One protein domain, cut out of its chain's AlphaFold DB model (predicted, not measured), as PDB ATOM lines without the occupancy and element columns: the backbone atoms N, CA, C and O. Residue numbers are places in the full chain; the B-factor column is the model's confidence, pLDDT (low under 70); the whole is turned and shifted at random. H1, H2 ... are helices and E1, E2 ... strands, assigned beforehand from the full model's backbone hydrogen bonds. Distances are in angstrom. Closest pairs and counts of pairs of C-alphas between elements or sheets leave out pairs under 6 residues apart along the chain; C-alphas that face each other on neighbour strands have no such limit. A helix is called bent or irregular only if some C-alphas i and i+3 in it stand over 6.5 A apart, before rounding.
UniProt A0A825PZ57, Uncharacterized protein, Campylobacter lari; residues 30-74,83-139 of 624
ATOM      1  N   LEU A  30     -26.145 -64.125 -24.753       83.50
ATOM      2  CA  LEU A  30     -25.889 -62.940 -25.574       83.50
ATOM      3  C   LEU A  30     -25.930 -63.268 -27.071       83.50
ATOM      4  O   LEU A  30     -26.526 -62.523 -27.840       83.50
ATOM      5  N   PHE A  31     -25.350 -64.394 -27.484       84.25
ATOM      6  CA  PHE A  31     -25.377 -64.859 -28.867       84.25
ATOM      7  C   PHE A  31     -26.807 -65.125 -29.350       84.25
ATOM      8  O   PHE A  31     -27.171 -64.683 -30.437       84.25
ATOM      9  N   VAL A  32     -27.638 -65.801 -28.548       83.44
ATOM     10  CA  VAL A  32     -29.054 -66.042 -28.875       83.44
ATOM     11  C   VAL A  32     -29.827 -64.723 -28.962       83.44
ATOM     12  O   VAL A  32     -30.571 -64.521 -29.921       83.44
ATOM     13  N   TYR A  33     -29.615 -63.803 -28.016       86.62
ATOM     14  CA  TYR A  33     -30.234 -62.475 -28.036       86.62
ATOM     15  C   TYR A  33     -29.832 -61.674 -29.277       86.62
ATOM     16  O   TYR A  33     -30.695 -61.157 -29.982       86.62
ATOM     17  N   LEU A  34     -28.540 -61.627 -29.602       87.69
ATOM     18  CA  LEU A  34     -28.054 -60.957 -30.804       87.69
ATOM     19  C   LEU A  34     -28.585 -61.624 -32.076       87.69
ATOM     20  O   LEU A  34     -28.933 -60.919 -33.017       87.69
ATOM     21  N   LYS A  35     -28.714 -62.954 -32.116       87.62
ATOM     22  CA  LYS A  35     -29.270 -63.671 -33.274       87.62
ATOM     23  C   LYS A  35     -30.729 -63.300 -33.554       87.62
ATOM     24  O   LYS A  35     -31.120 -63.159 -34.714       87.62
ATOM     25  N   ASN A  36     -31.516 -63.111 -32.497       87.06
ATOM     26  CA  ASN A  36     -32.909 -62.672 -32.597       87.06
ATOM     27  C   ASN A  36     -33.038 -61.157 -32.844       87.06
ATOM     28  O   ASN A  36     -34.041 -60.707 -33.393       87.06
ATOM     29  N   GLY A  37     -31.994 -60.393 -32.520       88.00
ATOM     30  CA  GLY A  37     -31.955 -58.942 -32.618       88.00
ATOM     31  C   GLY A  37     -32.302 -58.283 -31.285       88.00
ATOM     32  O   GLY A  37     -33.216 -58.702 -30.579       88.00
ATOM     33  N   ILE A  38     -31.561 -57.233 -30.947       90.44
ATOM     34  CA  ILE A  38     -31.741 -56.420 -29.748       90.44
ATOM     35  C   ILE A  38     -32.163 -55.028 -30.198       90.44
ATOM     36  O   ILE A  38     -31.492 -54.422 -31.031       90.44
ATOM     37  N   TYR A  39     -33.259 -54.530 -29.633       91.38
ATOM     38  CA  TYR A  39     -33.714 -53.160 -29.817       91.38
ATOM     39  C   TYR A  39     -33.528 -52.380 -28.515       91.38
ATOM     40  O   TYR A  39     -33.981 -52.821 -27.459       91.38
ATOM     41  N   ILE A  40     -32.853 -51.237 -28.592       90.56
ATOM     42  CA  ILE A  40     -32.575 -50.341 -27.473       90.56
ATOM     43  C   ILE A  40     -33.108 -48.963 -27.849       90.56
ATOM     44  O   ILE A  40     -32.621 -48.325 -28.782       90.56
ATOM     45  N   GLU A  41     -34.125 -48.501 -27.128       88.50
ATOM     46  CA  GLU A  41     -34.796 -47.236 -27.432       88.50
ATOM     47  C   GLU A  41     -33.871 -46.031 -27.234       88.50
ATOM     48  O   GLU A  41     -33.818 -45.142 -28.085       88.50
ATOM     49  N   LYS A  42     -33.094 -46.038 -26.150       89.06
ATOM     50  CA  LYS A  42     -32.103 -45.009 -25.848       89.06
ATOM     51  C   LYS A  42     -30.929 -45.619 -25.087       89.06
ATOM     52  O   LYS A  42     -31.137 -46.357 -24.126       89.06
ATOM     53  N   LEU A  43     -29.706 -45.309 -25.508       88.75
ATOM     54  CA  LEU A  43     -28.477 -45.677 -24.812       88.75
ATOM     55  C   LEU A  43     -27.586 -44.445 -24.684       88.75
ATOM     56  O   LEU A  43     -27.120 -43.905 -25.682       88.75
ATOM     57  N   GLU A  44     -27.317 -44.030 -23.452       84.19
ATOM     58  CA  GLU A  44     -26.363 -42.965 -23.151       84.19
ATOM     59  C   GLU A  44     -25.168 -43.571 -22.419       84.19
ATOM     60  O   GLU A  44     -25.316 -44.176 -21.357       84.19
ATOM     61  N   PHE A  45     -23.975 -43.435 -22.998       80.25
ATOM     62  CA  PHE A  45     -22.738 -43.891 -22.377       80.25
ATOM     63  C   PHE A  45     -21.612 -42.887 -22.617       80.25
ATOM     64  O   PHE A  45     -21.107 -42.751 -23.732       80.25
ATOM     65  N   SER A  46     -21.182 -42.217 -21.541       80.88
ATOM     66  CA  SER A  46     -20.110 -41.214 -21.551       80.88
ATOM     67  C   SER A  46     -20.323 -40.140 -22.630       80.88
ATOM     68  O   SER A  46     -21.149 -39.248 -22.471       80.88
ATOM     69  N   SER A  47     -19.584 -40.249 -23.731       80.44
ATOM     70  CA  SER A  47     -19.506 -39.303 -24.841       80.44
ATOM     71  C   SER A  47     -20.414 -39.682 -26.016       80.44
ATOM     72  O   SER A  47     -20.366 -39.020 -27.047       80.44
ATOM     73  N   ILE A  48     -21.198 -40.761 -25.909       85.12
ATOM     74  CA  ILE A  48     -22.011 -41.303 -27.003       85.12
ATOM     75  C   ILE A  48     -23.477 -41.392 -26.569       85.12
ATOM     76  O   ILE A  48     -23.794 -41.995 -25.542       85.12
ATOM     77  N   ASN A  49     -24.371 -40.824 -27.377       88.31
ATOM     78  CA  ASN A  49     -25.821 -40.952 -27.249       88.31
ATOM     79  C   ASN A  49     -26.380 -41.674 -28.480       88.31
ATOM     80  O   ASN A  49     -26.125 -41.244 -29.605       88.31
ATOM     81  N   LEU A  50     -27.113 -42.766 -28.275       89.69
ATOM     82  CA  LEU A  50     -27.729 -43.571 -29.327       89.69
ATOM     83  C   LEU A  50     -29.243 -43.614 -29.115       89.69
ATOM     84  O   LEU A  50     -29.711 -43.986 -28.039       89.69
ATOM     85  N   GLU A  51     -30.010 -43.323 -30.161       91.50
ATOM     86  CA  GLU A  51     -31.469 -43.451 -30.165       91.50
ATOM     87  C   GLU A  51     -31.918 -44.519 -31.166       91.50
ATOM     88  O   GLU A  51     -31.453 -44.567 -32.312       91.50
ATOM     89  N   LYS A  52     -32.876 -45.349 -30.737       92.88
ATOM     90  CA  LYS A  52     -33.490 -46.436 -31.514       92.88
ATOM     91  C   LYS A  52     -32.452 -47.363 -32.151       92.88
ATOM     92  O   LYS A  52     -32.488 -47.625 -33.352       92.88
ATOM     93  N   LEU A  53     -31.517 -47.836 -31.335       91.38
ATOM     94  CA  LEU A  53     -30.461 -48.749 -31.748       91.38
ATOM     95  C   LEU A  53     -31.021 -50.164 -31.928       91.38
ATOM     96  O   LEU A  53     -31.604 -50.741 -31.016       91.38
ATOM     97  N   TYR A  54     -30.778 -50.749 -33.089       92.69
ATOM     98  CA  TYR A  54     -31.055 -52.138 -33.410       92.69
ATOM     99  C   TYR A  54     -29.749 -52.854 -33.744       92.69
ATOM    100  O   TYR A  54     -29.019 -52.436 -34.643       92.69
ATOM    101  N   ILE A  55     -29.460 -53.944 -33.034       91.75
ATOM    102  CA  ILE A  55     -28.275 -54.776 -33.262       91.75
ATOM    103  C   ILE A  55     -28.719 -56.217 -33.469       91.75
ATOM    104  O   ILE A  55     -29.360 -56.799 -32.597       91.75
ATOM    105  N   LYS A  56     -28.328 -56.827 -34.588       93.94
ATOM    106  CA  LYS A  56     -28.556 -58.252 -34.859       93.94
ATOM    107  C   LYS A  56     -27.273 -58.926 -35.322       93.94
ATOM    108  O   LYS A  56     -26.541 -58.367 -36.125       93.94
ATOM    109  N   LEU A  57     -27.012 -60.141 -34.865       88.81
ATOM    110  CA  LEU A  57     -25.938 -60.994 -35.363       88.81
ATOM    111  C   LEU A  57     -26.526 -62.038 -36.317       88.81
ATOM    112  O   LEU A  57     -27.211 -62.958 -35.879       88.81
ATOM    113  N   ASP A  58     -26.263 -61.893 -37.614       87.44
ATOM    114  CA  ASP A  58     -26.522 -62.950 -38.598       87.44
ATOM    115  C   ASP A  58     -25.215 -63.713 -38.874       87.44
ATOM    116  O   ASP A  58     -24.670 -64.349 -37.970       87.44
ATOM    117  N   LYS A  59     -24.639 -63.595 -40.078       85.94
ATOM    118  CA  LYS A  59     -23.240 -63.988 -40.323       85.94
ATOM    119  C   LYS A  59     -22.246 -62.964 -39.765       85.94
ATOM    120  O   LYS A  59     -21.151 -63.335 -39.352       85.94
ATOM    121  N   LYS A  60     -22.629 -61.685 -39.765       88.50
ATOM    122  CA  LYS A  60     -21.933 -60.545 -39.141       88.50
ATOM    123  C   LYS A  60     -22.974 -59.625 -38.477       88.50
ATOM    124  O   LYS A  60     -24.174 -59.888 -38.569       88.50
ATOM    125  N   LEU A  61     -22.528 -58.574 -37.790       91.00
ATOM    126  CA  LEU A  61     -23.405 -57.630 -37.094       91.00
ATOM    127  C   LEU A  61     -24.139 -56.703 -38.071       91.00
ATOM    128  O   LEU A  61     -23.527 -56.063 -38.919       91.00
ATOM    129  N   ILE A  62     -25.451 -56.602 -37.925       91.88
ATOM    130  CA  ILE A  62     -26.304 -55.590 -38.545       91.88
ATOM    131  C   ILE A  62     -26.575 -54.548 -37.465       91.88
ATOM    132  O   ILE A  62     -27.133 -54.892 -36.421       91.88
ATOM    133  N   LEU A  63     -26.159 -53.307 -37.705       92.00
ATOM    134  CA  LEU A  63     -26.376 -52.177 -36.809       92.00
ATOM    135  C   LEU A  63     -27.207 -51.118 -37.527       92.00
ATOM    136  O   LEU A  63     -26.758 -50.550 -38.519       92.00
ATOM    137  N   ASN A  64     -28.385 -50.826 -36.986       92.06
ATOM    138  CA  ASN A  64     -29.212 -49.709 -37.427       92.06
ATOM    139  C   ASN A  64     -29.454 -48.774 -36.243       92.06
ATOM    140  O   ASN A  64     -29.800 -49.246 -35.163       92.06
ATOM    141  N   ALA A  65     -29.293 -47.469 -36.417       91.94
ATOM    142  CA  ALA A  65     -29.626 -46.489 -35.386       91.94
ATOM    143  C   ALA A  65     -30.328 -45.289 -36.017       91.94
ATOM    144  O   ALA A  65     -29.937 -44.845 -37.094       91.94
ATOM    145  N   LYS A  66     -31.337 -44.733 -35.339       92.06
ATOM    146  CA  LYS A  66     -31.978 -43.505 -35.822       92.06
ATOM    147  C   LYS A  66     -31.057 -42.307 -35.609       92.06
ATOM    148  O   LYS A  66     -30.884 -41.498 -36.510       92.06
ATOM    149  N   LYS A  67     -30.467 -42.188 -34.418       91.38
ATOM    150  CA  LYS A  67     -29.605 -41.055 -34.082       91.38
ATOM    151  C   LYS A  67     -28.387 -41.489 -33.288       91.38
ATOM    152  O   LYS A  67     -28.512 -42.269 -32.348       91.38
ATOM    153  N   VAL A  68     -27.223 -40.964 -33.656       90.38
ATOM    154  CA  VAL A  68     -25.948 -41.177 -32.967       90.38
ATOM    155  C   VAL A  68     -25.277 -39.829 -32.743       90.38
ATOM    156  O   VAL A  68     -24.909 -39.154 -33.697       90.38
ATOM    157  N   VAL A  69     -25.088 -39.427 -31.490       89.19
ATOM    158  CA  VAL A  69     -24.352 -38.208 -31.130       89.19
ATOM    159  C   VAL A  69     -23.070 -38.604 -30.416       89.19
ATOM    160  O   VAL A  69     -23.119 -39.279 -29.392       89.19
ATOM    161  N   VAL A  70     -21.929 -38.174 -30.945       86.88
ATOM    162  CA  VAL A  70     -20.603 -38.377 -30.360       86.88
ATOM    163  C   VAL A  70     -20.033 -37.017 -29.959       86.88
ATOM    164  O   VAL A  70     -19.740 -36.187 -30.817       86.88
ATOM    165  N   ASN A  71     -19.857 -36.800 -28.660       81.38
ATOM    166  CA  ASN A  71     -19.319 -35.578 -28.069       81.38
ATOM    167  C   ASN A  71     -17.949 -35.875 -27.453       81.38
ATOM    168  O   ASN A  71     -17.873 -36.386 -26.341       81.38
ATOM    169  N   SER A  72     -16.859 -35.584 -28.161       67.31
ATOM    170  CA  SER A  72     -15.509 -35.801 -27.629       67.31
ATOM    171  C   SER A  72     -15.238 -34.888 -26.429       67.31
ATOM    172  O   SER A  72     -15.402 -33.673 -26.522       67.31
ATOM    173  N   GLN A  73     -14.772 -35.460 -25.314       55.81
ATOM    174  CA  GLN A  73     -14.349 -34.710 -24.121       55.81
ATOM    175  C   GLN A  73     -12.949 -34.076 -24.255       55.81
ATOM    176  O   GLN A  73     -12.548 -33.301 -23.388       55.81
ATOM    177  N   SER A  74     -12.190 -34.362 -25.323       48.62
ATOM    178  CA  SER A  74     -10.865 -33.768 -25.530       48.62
ATOM    179  C   SER A  74     -10.948 -32.406 -26.238       48.62
ATOM    180  O   SER A  74     -11.221 -32.298 -27.433       48.62
ATOM    181  N   ALA A  83      -6.106 -35.049 -43.140       70.00
ATOM    182  CA  ALA A  83      -5.243 -36.193 -43.395       70.00
ATOM    183  C   ALA A  83      -5.104 -37.109 -42.167       70.00
ATOM    184  O   ALA A  83      -5.212 -38.329 -42.307       70.00
ATOM    185  N   SER A  84      -4.924 -36.560 -40.958       72.44
ATOM    186  CA  SER A  84      -4.795 -37.380 -39.744       72.44
ATOM    187  C   SER A  84      -6.074 -38.180 -39.462       72.44
ATOM    188  O   SER A  84      -6.013 -39.387 -39.205       72.44
ATOM    189  N   LYS A  85      -7.243 -37.552 -39.645       74.94
ATOM    190  CA  LYS A  85      -8.557 -38.212 -39.550       74.94
ATOM    191  C   LYS A  85      -8.735 -39.294 -40.607       74.94
ATOM    192  O   LYS A  85      -9.241 -40.376 -40.307       74.94
ATOM    193  N   ALA A  86      -8.293 -39.038 -41.835       73.94
ATOM    194  CA  ALA A  86      -8.353 -40.035 -42.891       73.94
ATOM    195  C   ALA A  86      -7.465 -41.255 -42.597       73.94
ATOM    196  O   ALA A  86      -7.904 -42.389 -42.788       73.94
ATOM    197  N   VAL A  87      -6.253 -41.052 -42.065       75.06
ATOM    198  CA  VAL A  87      -5.364 -42.146 -41.638       75.06
ATOM    199  C   VAL A  87      -6.024 -42.999 -40.554       75.06
ATOM    200  O   VAL A  87      -5.936 -44.228 -40.605       75.06
ATOM    201  N   GLN A  88      -6.700 -42.378 -39.586       73.75
ATOM    202  CA  GLN A  88      -7.427 -43.103 -38.547       73.75
ATOM    203  C   GLN A  88      -8.588 -43.923 -39.133       73.75
ATOM    204  O   GLN A  88      -8.674 -45.124 -38.882       73.75
ATOM    205  N   LEU A  89      -9.399 -43.331 -40.015       75.88
ATOM    206  CA  LEU A  89     -10.480 -44.043 -40.707       75.88
ATOM    207  C   LEU A  89      -9.972 -45.235 -41.530       75.88
ATOM    208  O   LEU A  89     -10.564 -46.314 -41.480       75.88
ATOM    209  N   ILE A  90      -8.851 -45.083 -42.241       71.25
ATOM    210  CA  ILE A  90      -8.216 -46.175 -42.998       71.25
ATOM    211  C   ILE A  90      -7.750 -47.302 -42.062       71.25
ATOM    212  O   ILE A  90      -7.854 -48.478 -42.413       71.25
ATOM    213  N   LYS A  91      -7.251 -46.985 -40.860       70.12
ATOM    214  CA  LYS A  91      -6.871 -48.005 -39.866       70.12
ATOM    215  C   LYS A  91      -8.086 -48.764 -39.329       70.12
ATOM    216  O   LYS A  91      -7.976 -49.975 -39.098       70.12
ATOM    217  N   ASP A  92      -9.217 -48.080 -39.174       71.69
ATOM    218  CA  ASP A  92     -10.415 -48.616 -38.528       71.69
ATOM    219  C   ASP A  92     -11.354 -49.364 -39.489       71.69
ATOM    220  O   ASP A  92     -12.058 -50.289 -39.072       71.69
ATOM    221  N   VAL A  93     -11.309 -49.063 -40.794       75.56
ATOM    222  CA  VAL A  93     -12.182 -49.680 -41.816       75.56
ATOM    223  C   VAL A  93     -12.094 -51.213 -41.842       75.56
ATOM    224  O   VAL A  93     -13.076 -51.897 -42.134       75.56
ATOM    225  N   LYS A  94     -10.939 -51.785 -41.471       71.25
ATOM    226  CA  LYS A  94     -10.754 -53.243 -41.373       71.25
ATOM    227  C   LYS A  94     -11.681 -53.879 -40.328       71.25
ATOM    228  O   LYS A  94     -12.156 -54.991 -40.541       71.25
ATOM    229  N   TYR A  95     -11.955 -53.181 -39.222       76.06
ATOM    230  CA  TYR A  95     -12.837 -53.665 -38.161       76.06
ATOM    231  C   TYR A  95     -14.300 -53.573 -38.587       76.06
ATOM    232  O   TYR A  95     -15.051 -54.520 -38.362       76.06
ATOM    233  N   ILE A  96     -14.674 -52.485 -39.270       79.31
ATOM    234  CA  ILE A  96     -16.007 -52.334 -39.870       79.31
ATOM    235  C   ILE A  96     -16.284 -53.519 -40.797       79.31
ATOM    236  O   ILE A  96     -17.284 -54.216 -40.639       79.31
ATOM    237  N   TYR A  97     -15.332 -53.832 -41.678       76.38
ATOM    238  CA  TYR A  97     -15.438 -54.984 -42.560       76.38
ATOM    239  C   TYR A  97     -15.511 -56.332 -41.813       76.38
ATOM    240  O   TYR A  97     -16.306 -57.199 -42.187       76.38
ATOM    241  N   TRP A  98     -14.673 -56.571 -40.797       76.38
ATOM    242  CA  TRP A  98     -14.647 -57.864 -40.099       76.38
ATOM    243  C   TRP A  98     -15.896 -58.130 -39.263       76.38
ATOM    244  O   TRP A  98     -16.366 -59.268 -39.245       76.38
ATOM    245  N   PHE A  99     -16.436 -57.106 -38.605       83.50
ATOM    246  CA  PHE A  99     -17.505 -57.286 -37.627       83.50
ATOM    247  C   PHE A  99     -18.903 -57.022 -38.175       83.50
ATOM    248  O   PHE A  99     -19.843 -57.646 -37.687       83.50
ATOM    249  N   PHE A 100     -19.058 -56.159 -39.183       87.50
ATOM    250  CA  PHE A 100     -20.370 -55.707 -39.633       87.50
ATOM    251  C   PHE A 100     -20.749 -56.269 -41.007       87.50
ATOM    252  O   PHE A 100     -19.918 -56.474 -41.891       87.50
ATOM    253  N   GLN A 101     -22.035 -56.562 -41.164       88.25
ATOM    254  CA  GLN A 101     -22.712 -56.793 -42.434       88.25
ATOM    255  C   GLN A 101     -23.290 -55.484 -42.968       88.25
ATOM    256  O   GLN A 101     -23.209 -55.215 -44.163       88.25
ATOM    257  N   GLU A 102     -23.885 -54.700 -42.071       91.69
ATOM    258  CA  GLU A 102     -24.534 -53.435 -42.380       91.69
ATOM    259  C   GLU A 102     -24.377 -52.482 -41.194       91.69
ATOM    260  O   GLU A 102     -24.531 -52.893 -40.041       91.69
ATOM    261  N   ILE A 103     -24.060 -51.226 -41.492       90.69
ATOM    262  CA  ILE A 103     -24.170 -50.096 -40.576       90.69
ATOM    263  C   ILE A 103     -24.996 -49.039 -41.296       90.69
ATOM    264  O   ILE A 103     -24.559 -48.516 -42.324       90.69
ATOM    265  N   ASN A 104     -26.172 -48.739 -40.761       88.62
ATOM    266  CA  ASN A 104     -27.020 -47.665 -41.253       88.62
ATOM    267  C   ASN A 104     -27.404 -46.737 -40.098       88.62
ATOM    268  O   ASN A 104     -27.966 -47.179 -39.095       88.62
ATOM    269  N   ILE A 105     -27.074 -45.455 -40.231       90.75
ATOM    270  CA  ILE A 105     -27.386 -44.435 -39.233       90.75
ATOM    271  C   ILE A 105     -28.111 -43.296 -39.945       90.75
ATOM    272  O   ILE A 105     -27.533 -42.706 -40.854       90.75
ATOM    273  N   ASP A 106     -29.347 -42.991 -39.537       88.50
ATOM    274  CA  ASP A 106     -30.143 -41.949 -40.206       88.50
ATOM    275  C   ASP A 106     -29.585 -40.544 -39.901       88.50
ATOM    276  O   ASP A 106     -29.417 -39.725 -40.800       88.50
ATOM    277  N   GLU A 107     -29.249 -40.274 -38.634       90.44
ATOM    278  CA  GLU A 107     -28.665 -39.009 -38.181       90.44
ATOM    279  C   GLU A 107     -27.425 -39.258 -37.309       90.44
ATOM    280  O   GLU A 107     -27.536 -39.719 -36.172       90.44
ATOM    281  N   MET A 108     -26.225 -38.924 -37.791       90.56
ATOM    282  CA  MET A 108     -25.008 -38.958 -36.971       90.56
ATOM    283  C   MET A 108     -24.435 -37.552 -36.788       90.56
ATOM    284  O   MET A 108     -24.264 -36.806 -37.748       90.56
ATOM    285  N   PHE A 109     -24.101 -37.199 -35.549       88.12
ATOM    286  CA  PHE A 109     -23.449 -35.944 -35.198       88.12
ATOM    287  C   PHE A 109     -22.153 -36.226 -34.447       88.12
ATOM    288  O   PHE A 109     -22.161 -36.926 -33.438       88.12
ATOM    289  N   VAL A 110     -21.044 -35.652 -34.905       85.00
ATOM    290  CA  VAL A 110     -19.757 -35.693 -34.202       85.00
ATOM    291  C   VAL A 110     -19.377 -34.267 -33.831       85.00
ATOM    292  O   VAL A 110     -19.160 -33.439 -34.713       85.00
ATOM    293  N   ASN A 111     -19.323 -33.959 -32.532       83.06
ATOM    294  CA  ASN A 111     -19.092 -32.609 -32.003       83.06
ATOM    295  C   ASN A 111     -20.004 -31.556 -32.668       83.06
ATOM    296  O   ASN A 111     -19.529 -30.527 -33.146       83.06
ATOM    297  N   ASN A 112     -21.308 -31.845 -32.740       83.19
ATOM    298  CA  ASN A 112     -22.347 -31.034 -33.398       83.19
ATOM    299  C   ASN A 112     -22.244 -30.889 -34.930       83.19
ATOM    300  O   ASN A 112     -23.068 -30.189 -35.516       83.19
ATOM    301  N   TYR A 113     -21.304 -31.557 -35.603       85.62
ATOM    302  CA  TYR A 113     -21.264 -31.586 -37.068       85.62
ATOM    303  C   TYR A 113     -21.980 -32.822 -37.614       85.62
ATOM    304  O   TYR A 113     -21.700 -33.922 -37.131       85.62
ATOM    305  N   PRO A 114     -22.858 -32.673 -38.623       89.44
ATOM    306  CA  PRO A 114     -23.486 -33.815 -39.269       89.44
ATOM    307  C   PRO A 114     -22.431 -34.668 -39.981       89.44
ATOM    308  O   PRO A 114     -21.521 -34.152 -40.638       89.44
ATOM    309  N   VAL A 115     -22.558 -35.980 -39.824       89.81
ATOM    310  CA  VAL A 115     -21.756 -36.998 -40.496       89.81
ATOM    311  C   VAL A 115     -22.718 -37.993 -41.127       89.81
ATOM    312  O   VAL A 115     -23.645 -38.461 -40.480       89.81
ATOM    313  N   GLU A 116     -22.497 -38.341 -42.384       91.00
ATOM    314  CA  GLU A 116     -23.191 -39.462 -43.012       91.00
ATOM    315  C   GLU A 116     -22.248 -40.658 -42.977       91.00
ATOM    316  O   GLU A 116     -21.100 -40.548 -43.413       91.00
ATOM    317  N   LEU A 117     -22.711 -41.788 -42.445       89.38
ATOM    318  CA  LEU A 117     -21.953 -43.032 -42.409       89.38
ATOM    319  C   LEU A 117     -22.845 -44.177 -42.878       89.38
ATOM    320  O   LEU A 117     -23.838 -44.511 -42.236       89.38
ATOM    321  N   ILE A 118     -22.465 -44.788 -43.997       89.50
ATOM    322  CA  ILE A 118     -23.187 -45.906 -44.599       89.50
ATOM    323  C   ILE A 118     -22.190 -47.027 -44.860       89.50
ATOM    324  O   ILE A 118     -21.197 -46.847 -45.568       89.50
ATOM    325  N   TYR A 119     -22.476 -48.209 -44.325       89.94
ATOM    326  CA  TYR A 119     -21.805 -49.439 -44.716       89.94
ATOM    327  C   TYR A 119     -22.846 -50.479 -45.111       89.94
ATOM    328  O   TYR A 119     -23.495 -51.057 -44.248       89.94
ATOM    329  N   LYS A 120     -23.046 -50.711 -46.410       89.00
ATOM    330  CA  LYS A 120     -24.058 -51.659 -46.905       89.00
ATOM    331  C   LYS A 120     -23.696 -52.165 -48.290       89.00
ATOM    332  O   LYS A 120     -23.193 -51.405 -49.107       89.00
ATOM    333  N   ASN A 121     -23.968 -53.438 -48.586       85.62
ATOM    334  CA  ASN A 121     -23.710 -54.036 -49.908       85.62
ATOM    335  C   ASN A 121     -22.271 -53.800 -50.407       85.62
ATOM    336  O   ASN A 121     -22.039 -53.561 -51.588       85.62
ATOM    337  N   ASN A 122     -21.311 -53.863 -49.481       84.88
ATOM    338  CA  ASN A 122     -19.896 -53.567 -49.695       84.88
ATOM    339  C   ASN A 122     -19.534 -52.110 -50.046       84.88
ATOM    340  O   ASN A 122     -18.357 -51.835 -50.283       84.88
ATOM    341  N   LEU A 123     -20.492 -51.186 -50.050       90.25
ATOM    342  CA  LEU A 123     -20.233 -49.753 -50.102       90.25
ATOM    343  C   LEU A 123     -19.886 -49.266 -48.696       90.25
ATOM    344  O   LEU A 123     -20.666 -49.462 -47.769       90.25
ATOM    345  N   PHE A 124     -18.735 -48.623 -48.556       89.88
ATOM    346  CA  PHE A 124     -18.350 -47.832 -47.397       89.88
ATOM    347  C   PHE A 124     -18.363 -46.358 -47.795       89.88
ATOM    348  O   PHE A 124     -17.599 -45.940 -48.667       89.88
ATOM    349  N   PHE A 125     -19.244 -45.582 -47.177       91.69
ATOM    350  CA  PHE A 125     -19.404 -44.162 -47.432       91.69
ATOM    351  C   PHE A 125     -19.349 -43.381 -46.124       91.69
ATOM    352  O   PHE A 125     -20.043 -43.719 -45.165       91.69
ATOM    353  N   VAL A 126     -18.516 -42.345 -46.102       90.88
ATOM    354  CA  VAL A 126     -18.401 -41.394 -45.000       90.88
ATOM    355  C   VAL A 126     -18.362 -39.991 -45.577       90.88
ATOM    356  O   VAL A 126     -17.499 -39.691 -46.396       90.88
ATOM    357  N   ASN A 127     -19.244 -39.111 -45.125       91.69
ATOM    358  CA  ASN A 127     -19.218 -37.692 -45.460       91.69
ATOM    359  C   ASN A 127     -19.250 -36.885 -44.165       91.69
ATOM    360  O   ASN A 127     -20.200 -36.955 -43.398       91.69
ATOM    361  N   SER A 128     -18.178 -36.149 -43.905       88.50
ATOM    362  CA  SER A 128     -17.986 -35.340 -42.702       88.50
ATOM    363  C   SER A 128     -17.623 -33.904 -43.082       88.50
ATOM    364  O   SER A 128     -17.453 -33.591 -44.264       88.50
ATOM    365  N   LYS A 129     -17.440 -33.021 -42.092       86.25
ATOM    366  CA  LYS A 129     -17.024 -31.623 -42.318       86.25
ATOM    367  C   LYS A 129     -15.796 -31.496 -43.233       86.25
ATOM    368  O   LYS A 129     -15.771 -30.637 -44.105       86.25
ATOM    369  N   ASN A 130     -14.815 -32.375 -43.051       85.38
ATOM    370  CA  ASN A 130     -13.466 -32.222 -43.600       85.38
ATOM    371  C   ASN A 130     -13.093 -33.294 -44.635       85.38
ATOM    372  O   ASN A 130     -12.112 -33.154 -45.359       85.38
ATOM    373  N   LEU A 131     -13.865 -34.376 -44.697       89.62
ATOM    374  CA  LEU A 131     -13.515 -35.563 -45.463       89.62
ATOM    375  C   LEU A 131     -14.764 -36.180 -46.084       89.62
ATOM    376  O   LEU A 131     -15.783 -36.322 -45.403       89.62
ATOM    377  N   LEU A 132     -14.656 -36.590 -47.343       92.56
ATOM    378  CA  LEU A 132     -15.617 -37.468 -48.006       92.56
ATOM    379  C   LEU A 132     -14.886 -38.714 -48.511       92.56
ATOM    380  O   LEU A 132     -13.858 -38.608 -49.165       92.56
ATOM    381  N   VAL A 133     -15.414 -39.895 -48.205       92.75
ATOM    382  CA  VAL A 133     -14.873 -41.196 -48.611       92.75
ATOM    383  C   VAL A 133     -16.004 -42.038 -49.176       92.75
ATOM    384  O   VAL A 133     -17.027 -42.217 -48.527       92.75
ATOM    385  N   LYS A 134     -15.808 -42.596 -50.367       93.81
ATOM    386  CA  LYS A 134     -16.698 -43.548 -51.024       93.81
ATOM    387  C   LYS A 134     -15.860 -44.686 -51.591       93.81
ATOM    388  O   LYS A 134     -15.094 -44.496 -52.536       93.81
ATOM    389  N   VAL A 135     -15.998 -45.867 -50.999       92.00
ATOM    390  CA  VAL A 135     -15.186 -47.043 -51.311       92.00
ATOM    391  C   VAL A 135     -16.076 -48.264 -51.498       92.00
ATOM    392  O   VAL A 135     -16.880 -48.585 -50.631       92.00
ATOM    393  N   ASN A 136     -15.893 -48.993 -52.595       91.25
ATOM    394  CA  ASN A 136     -16.513 -50.297 -52.811       91.25
ATOM    395  C   ASN A 136     -15.514 -51.415 -52.514       91.25
ATOM    396  O   ASN A 136     -14.455 -51.496 -53.136       91.25
ATOM    397  N   LEU A 137     -15.866 -52.316 -51.602       85.75
ATOM    398  CA  LEU A 137     -15.022 -53.438 -51.196       85.75
ATOM    399  C   LEU A 137     -15.418 -54.718 -51.955       85.75
ATOM    400  O   LEU A 137     -16.523 -55.227 -51.832       85.75
ATOM    401  N   LYS A 138     -14.512 -55.295 -52.737       84.31
ATOM    402  CA  LYS A 138     -14.685 -56.612 -53.365       84.31
ATOM    403  C   LYS A 138     -13.688 -57.585 -52.774       84.31
ATOM    404  O   LYS A 138     -12.524 -57.250 -52.585       84.31
ATOM    405  N   ILE A 139     -14.130 -58.799 -52.476       74.38
ATOM    406  CA  ILE A 139     -13.278 -59.803 -51.840       74.38
ATOM    407  C   ILE A 139     -13.376 -61.092 -52.626       74.38
ATOM    408  O   ILE A 139     -14.466 -61.569 -52.923       74.38
TER     409      ILE A 139
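AT A GLANCE: This is residues 30 to 74 and 83 to 139 of the 624 residues of an uncharacterized protein of Campylobacter lari (UniProt A0A825PZ57). One twisted sheet of seven strands, with E1 to E4 bent sharply into an L, has the long helix H2 over one end of its inner face; the other face is bare. The short helix H1 sits beside the sheet, next to the end of E2. The printed part has 102 residues with two named helices and seven named strands, in the order H1 E1 E2 E3 H2 E4 E5 E6 E7; the sheet, E1 E2 E3 E4 E5 E6 E7, is mixed. The class is mixed, helices and strands. The whole is compact, with a radius of gyration of the C-alphas of 14.1 A and spans of 41 by 35 by 21 A.

HOW THE PARTS SIT: H1, residues 30 to 36, stands at the sheet's level, 0.5 A in height; its closest C-alphas to E2, residues 48 to 57, are those of Lys 35 and Leu 57, 4.8 A. E1, residues 38 to 45, E2 and E3, residues 61 to 70, form a meander, each strand the antiparallel neighbour of the one before, in two hairpins, with N 40 and O 53 at 2.8 A and N 54 and O 64 at 2.7 A. E3 is parallel to E4, residues 100 to 110, at 8 degrees, with N 68 and O 107 at 2.8 A. E4, E5, residues 113 to 120, E6, residues 123 to 127, and E7, residues 131 to 139, form a second meander, with N 103 and O 119 at 2.8 A, N 118 and O 125 at 2.9 A and N 126 and O 133 at 2.8 A. H2, residues 83 to 99, is on one face of the sheet, making two layers, at a height over the sheet of 9.6 A. It lies over E6 and E7, slantwise to the strands, at 34 degrees to E6 on the local plane; E5 is only just not under it, with 2 C-alphas of H2 falling on it. The closest C-alphas of H2 and E7 are those of Ala 86 and Leu 131, 7.3 A. In H1 every O i to N i+4 pair is within hydrogen-bond range; in H2, 11 of 13.

IN THESE COORDINATES: H1 begins at C-alpha 30, (-25.889, -62.940, -25.574). E1, 17.1 A long, bends by 83 degrees at residue 41, E2, 21.7 A, by 88 at 51, E3, 20.6 A, by 90 at 66, and E4, 20.7 A, by 88 at 107. H2, 25.1 A, begins at C-alpha 83, (-5.243, -36.193, -43.395), has a kink of 32 degrees near residue 91, and is only just irregular: C-alphas 91 and 94 are 6.7 A apart. E5 is 22.5 A long and E6 13.0 A. E7, 25.1 A, ends at C-alpha 139, (-13.278, -59.803, -51.840).

THE WHOLE: The two C-alphas farthest apart are those of Val 32 and Ala 83, 40.9 A. Residues 75 to 82 are not printed, and C-alphas 74 and 83 are 18.9 A apart across this cut, in the link from E3 to H2. The links that are printed whole are tight. The mean pLDDT of the printed part is 85.2; residues 72 to 74 are under 70.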